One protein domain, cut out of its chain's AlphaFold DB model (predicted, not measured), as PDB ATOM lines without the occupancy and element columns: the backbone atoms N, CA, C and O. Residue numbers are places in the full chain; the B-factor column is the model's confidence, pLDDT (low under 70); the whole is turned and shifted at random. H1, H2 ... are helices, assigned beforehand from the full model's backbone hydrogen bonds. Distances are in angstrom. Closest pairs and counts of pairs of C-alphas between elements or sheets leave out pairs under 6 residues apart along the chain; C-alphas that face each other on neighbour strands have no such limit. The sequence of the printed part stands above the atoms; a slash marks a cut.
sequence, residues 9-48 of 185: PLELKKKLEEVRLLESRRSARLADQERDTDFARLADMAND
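Overview. This is residues 9 to 48 of the 185 residues of the protein "CSON006096 protein" of Culicoides sonorensis (UniProt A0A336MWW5). The printed part is a long rod of helices strung one after another, with no core: H1, the longest, makes one end, the short H2 and H3 lie between, and H4 makes the other end. No helix folds back on another. The 40 printed residues hold four named helices, H1, H2, H3 and H4 in that order along the chain, and no named strand; the class is all helix. The whole is extended, with a radius of gyration of the C-alphas of 17.7 A and spans of 58 by 15 by 10 A.

Arrangement. H1, residues 9 to 25, and H2, residues 28 to 31, meet only through their link. H2 and H3, residues 33 to 36, also meet only through their link. H3 and H4, residues 39 to 48, are apart, though they follow each other. H1 is apart from H3 and from H4, and H2 is apart from H4. In H1 every O i to N i+4 pair is within hydrogen-bond range, in H4 5 of 6 are, and H2 and H3 are too short for such a pair.

Along the chain. H1 begins at C-alpha 9, (38.718, 53.430, -62.898), and runs 24.4 A to C-alpha 25, (41.567, 71.417, -46.587). H2, Ala 28 to Ala 31, measures 4.9 A from first to last C-alpha, and H3, Gln 33 to Asp 36, 5.5 A. H4, from Phe 39, is 15.1 A long and ends at C-alpha 48, (38.089, 86.482, -15.584).

Size, cuts and confidence. The C-alphas of Pro 9 and Asp 48, the two farthest apart, are 57.7 A from each other. Residues 9 to 48 stand free. The printed part has no cut, and its three links are tight. The mean pLDDT of the printed part is 78.4; residues 27 to 35 and 46 to 48 are under 70.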
ATOM      1  N   PRO A   9      39.784  52.553 -63.389       78.06
ATOM      2  CA  PRO A   9      38.718  53.430 -62.898       78.06
ATOM      3  C   PRO A   9      38.774  53.676 -61.380       78.06
ATOM      4  O   PRO A   9      38.333  54.723 -60.905       78.06
ATOM      5  N   LEU A  10      39.345  52.735 -60.620       81.94
ATOM      6  CA  LEU A  10      39.557  52.845 -59.177       81.94
ATOM      7  C   LEU A  10      40.672  53.847 -58.825       81.94
ATOM      8  O   LEU A  10      40.489  54.681 -57.943       81.94
ATOM      9  N   GLU A  11      41.803  53.817 -59.534       86.31
ATOM     10  CA  GLU A  11      42.915  54.758 -59.324       86.31
ATOM     11  C   GLU A  11      42.544  56.194 -59.703       86.31
ATOM     12  O   GLU A  11      42.961  57.136 -59.029       86.31
ATOM     13  N   LEU A  12      41.742  56.369 -60.760       88.62
ATOM     14  CA  LEU A  12      41.210  57.677 -61.146       88.62
ATOM     15  C   LEU A  12      40.274  58.236 -60.067       88.62
ATOM     16  O   LEU A  12      40.431  59.389 -59.671       88.62
ATOM     17  N   LYS A  13      39.366  57.408 -59.525       88.94
ATOM     18  CA  LYS A  13      38.512  57.786 -58.386       88.94
ATOM     19  C   LYS A  13      39.335  58.152 -57.149       88.94
ATOM     20  O   LYS A  13      39.079  59.194 -56.555       88.94
ATOM     21  N   LYS A  14      40.353  57.354 -56.802       94.12
ATOM     22  CA  LYS A  14      41.253  57.639 -55.671       94.12
ATOM     23  C   LYS A  14      41.965  58.984 -55.835       94.12
ATOM     24  O   LYS A  14      41.987  59.766 -54.893       94.12
ATOM     25  N   LYS A  15      42.504  59.276 -57.025       93.56
ATOM     26  CA  LYS A  15      43.178  60.555 -57.306       93.56
ATOM     27  C   LYS A  15      42.224  61.751 -57.307       93.56
ATOM     28  O   LYS A  15      42.611  62.819 -56.851       93.56
ATOM     29  N   LEU A  16      40.989  61.584 -57.781       94.38
ATOM     30  CA  LEU A  16      39.977  62.640 -57.720       94.38
ATOM     31  C   LEU A  16      39.564  62.950 -56.271       94.38
ATOM     32  O   LEU A  16      39.415  64.114 -55.917       94.38
ATOM     33  N   GLU A  17      39.418  61.921 -55.434       93.94
ATOM     34  CA  GLU A  17      39.119  62.083 -54.005       93.94
ATOM     35  C   GLU A  17      40.289  62.718 -53.239       93.94
ATOM     36  O   GLU A  17      40.083  63.612 -52.425       93.94
ATOM     37  N   GLU A  18      41.526  62.325 -53.550       93.88
ATOM     38  CA  GLU A  18      42.751  62.926 -53.008       93.88
ATOM     39  C   GLU A  18      42.841  64.430 -53.329       93.88
ATOM     40  O   GLU A  18      43.078  65.237 -52.431       93.88
ATOM     41  N   VAL A  19      42.580  64.821 -54.581       94.19
ATOM     42  CA  VAL A  19      42.537  66.234 -55.002       94.19
ATOM     43  C   VAL A  19      41.417  66.993 -54.279       94.19
ATOM     44  O   VAL A  19      41.687  68.020 -53.657       94.19
ATOM     45  N   ARG A  20      40.195  66.446 -54.251       90.81
ATOM     46  CA  ARG A  20      39.044  67.030 -53.537       90.81
ATOM     47  C   ARG A  20      39.328  67.244 -52.046       90.81
ATOM     48  O   ARG A  20      38.969  68.285 -51.495       90.81
ATOM     49  N   LEU A  21      39.980  66.283 -51.392       90.31
ATOM     50  CA  LEU A  21      40.361  66.371 -49.983       90.31
ATOM     51  C   LEU A  21      41.405  67.472 -49.742       90.31
ATOM     52  O   LEU A  21      41.307  68.201 -48.755       90.31
ATOM     53  N   LEU A  22      42.388  67.611 -50.638       87.31
ATOM     54  CA  LEU A  22      43.406  68.662 -50.568       87.31
ATOM     55  C   LEU A  22      42.815  70.061 -50.801       87.31
ATOM     56  O   LEU A  22      43.193  70.995 -50.098       87.31
ATOM     57  N   GLU A  23      41.873  70.212 -51.734       83.44
ATOM     58  CA  GLU A  23      41.179  71.484 -51.980       83.44
ATOM     59  C   GLU A  23      40.238  71.862 -50.827       83.44
ATOM     60  O   GLU A  23      40.268  73.001 -50.364       83.44
ATOM     61  N   SER A  24      39.485  70.901 -50.282       83.62
ATOM     62  CA  SER A  24      38.641  71.098 -49.091       83.62
ATOM     63  C   SER A  24      39.451  71.612 -47.890       83.62
ATOM     64  O   SER A  24      39.092  72.609 -47.255       83.62
ATOM     65  N   ARG A  25      40.617  71.001 -47.638       79.12
ATOM     66  CA  ARG A  25      41.567  71.417 -46.587       79.12
ATOM     67  C   ARG A  25      42.256  72.759 -46.858       79.12
ATOM     68  O   ARG A  25      42.781  73.352 -45.925       79.12
ATOM     69  N   ARG A  26      42.259  73.245 -48.102       77.38
ATOM     70  CA  ARG A  26      42.771  74.575 -48.484       77.38
ATOM     71  C   ARG A  26      41.715  75.679 -48.415       77.38
ATOM     72  O   ARG A  26      41.988  76.800 -48.839       77.38
ATOM     73  N   SER A  27      40.521  75.399 -47.892       65.62
ATOM     74  CA  SER A  27      39.504  76.430 -47.682       65.62
ATOM     75  C   SER A  27      40.039  77.547 -46.769       65.62
ATOM     76  O   SER A  27      40.398  77.319 -45.614       65.62
ATOM     77  N   ALA A  28      40.084  78.777 -47.297       57.91
ATOM     78  CA  ALA A  28      40.740  79.926 -46.655       57.91
ATOM     79  C   ALA A  28      40.262  80.186 -45.212       57.91
ATOM     80  O   ALA A  28      41.052  80.554 -44.350       57.91
ATOM     81  N   ARG A  29      38.986  79.882 -44.930       59.53
ATOM     82  CA  ARG A  29      38.357  80.004 -43.604       59.53
ATOM     83  C   ARG A  29      39.082  79.236 -42.487       59.53
ATOM     84  O   ARG A  29      38.967  79.643 -41.340       59.53
ATOM     85  N   LEU A  30      39.787  78.147 -42.805       52.94
ATOM     86  CA  LEU A  30      40.583  77.376 -41.838       52.94
ATOM     87  C   LEU A  30      42.077  77.731 -41.885       52.94
ATOM     88  O   LEU A  30      42.747  77.662 -40.859       52.94
ATOM     89  N   ALA A  31      42.588  78.141 -43.050       58.50
ATOM     90  CA  ALA A  31      44.006  78.457 -43.243       58.50
ATOM     91  C   ALA A  31      44.476  79.653 -42.394       58.50
ATOM     92  O   ALA A  31      45.558  79.594 -41.810       58.50
ATOM     93  N   ASP A  32      43.648  80.696 -42.284       58.81
ATOM     94  CA  ASP A  32      43.946  81.861 -41.440       58.81
ATOM     95  C   ASP A  32      43.699  81.539 -39.949       58.81
ATOM     96  O   ASP A  32      44.464  81.932 -39.067       58.81
ATOM     97  N   GLN A  33      42.678  80.721 -39.655       61.44
ATOM     98  CA  GLN A  33      42.309  80.360 -38.283       61.44
ATOM     99  C   GLN A  33      43.389  79.530 -37.563       61.44
ATOM    100  O   GLN A  33      43.594  79.725 -36.364       61.44
ATOM    101  N   GLU A  34      44.116  78.650 -38.262       62.06
ATOM    102  CA  GLU A  34      45.246  77.902 -37.677       62.06
ATOM    103  C   GLU A  34      46.466  78.779 -37.335       62.06
ATOM    104  O   GLU A  34      47.309  78.356 -36.542       62.06
ATOM    105  N   ARG A  35      46.591  79.980 -37.920       68.75
ATOM    106  CA  ARG A  35      47.739  80.881 -37.705       68.75
ATOM    107  C   ARG A  35      47.460  81.991 -36.697       68.75
ATOM    108  O   ARG A  35      48.347  82.298 -35.904       68.75
ATOM    109  N   ASP A  36      46.242  82.528 -36.689       78.44
ATOM    110  CA  ASP A  36      45.908  83.736 -35.924       78.44
ATOM    111  C   ASP A  36      45.170  83.454 -34.595       78.44
ATOM    112  O   ASP A  36      44.887  84.373 -33.818       78.44
ATOM    113  N   THR A  37      44.868  82.185 -34.286       82.62
ATOM    114  CA  THR A  37      44.224  81.801 -33.016       82.62
ATOM    115  C   THR A  37      45.238  81.728 -31.871       82.62
ATOM    116  O   THR A  37      45.817  80.683 -31.576       82.62
ATOM    117  N   ASP A  38      45.417  82.848 -31.171       86.62
ATOM    118  CA  ASP A  38      46.207  82.917 -29.938       86.62
ATOM    119  C   ASP A  38      45.446  82.306 -28.742       86.62
ATOM    120  O   ASP A  38      44.657  82.967 -28.056       86.62
ATOM    121  N   PHE A  39      45.697  81.018 -28.495       84.38
ATOM    122  CA  PHE A  39      45.099  80.254 -27.398       84.38
ATOM    123  C   PHE A  39      45.465  80.767 -25.996       84.38
ATOM    124  O   PHE A  39      44.693  80.530 -25.066       84.38
ATOM    125  N   ALA A  40      46.592  81.470 -25.822       84.75
ATOM    126  CA  ALA A  40      46.995  81.979 -24.510       84.75
ATOM    127  C   ALA A  40      46.045  83.100 -24.061       84.75
ATOM    128  O   ALA A  40      45.407  82.990 -23.013       84.75
ATOM    129  N   ARG A  41      45.823  84.101 -24.925       84.56
ATOM    130  CA  ARG A  41      44.883  85.206 -24.645       84.56
ATOM    131  C   ARG A  41      43.445  84.725 -24.424       84.56
ATOM    132  O   ARG A  41      42.708  85.318 -23.637       84.56
ATOM    133  N   LEU A  42      43.031  83.656 -25.111       83.75
ATOM    134  CA  LEU A  42      41.699  83.064 -24.933       83.75
ATOM    135  C   LEU A  42      41.526  82.411 -23.552       83.75
ATOM    136  O   LEU A  42      40.436  82.492 -22.980       83.75
ATOM    137  N   ALA A  43      42.578  81.794 -23.005       81.69
ATOM    138  CA  ALA A  43      42.551  81.192 -21.673       81.69
ATOM    139  C   ALA A  43      42.454  82.254 -20.564       81.69
ATOM    140  O   ALA A  43      41.650  82.100 -19.640       81.69
ATOM    141  N   ASP A  44      43.190  83.361 -20.694       81.75
ATOM    142  CA  ASP A  44      43.182  84.457 -19.716       81.75
ATOM    143  C   ASP A  44      41.776  85.069 -19.556       81.75
ATOM    144  O   ASP A  44      41.261  85.205 -18.443       81.75
ATOM    145  N   MET A  45      41.086  85.329 -20.674       71.25
ATOM    146  CA  MET A  45      39.709  85.850 -20.673       71.25
ATOM    147  C   MET A  45      38.658  84.842 -20.174       71.25
ATOM    148  O   MET A  45      37.553  85.238 -19.794       71.25
ATOM    149  N   ALA A  46      38.953  83.538 -20.193       66.94
ATOM    150  CA  ALA A  46      38.042  82.508 -19.690       66.94
ATOM    151  C   ALA A  46      38.034  82.437 -18.152       66.94
ATOM    152  O   ALA A  46      37.009  82.085 -17.561       66.94
ATOM    153  N   ASN A  47      39.147  82.801 -17.509       63.72
ATOM    154  CA  ASN A  47      39.277  82.833 -16.052       63.72
ATOM    155  C   ASN A  47      38.562  84.049 -15.428       63.72
ATOM    156  O   ASN A  47      37.898  83.921 -14.398       63.72
ATOM    157  N   ASP A  48      38.629  85.208 -16.088       61.19
ATOM    158  CA  ASP A  48      38.089  86.482 -15.584       61.19
ATOM    159  C   ASP A  48      36.553  86.458 -15.408       61.19
ATOM    160  O   ASP A  48      35.996  86.964 -14.434       61.19
TER     161      ASP A  48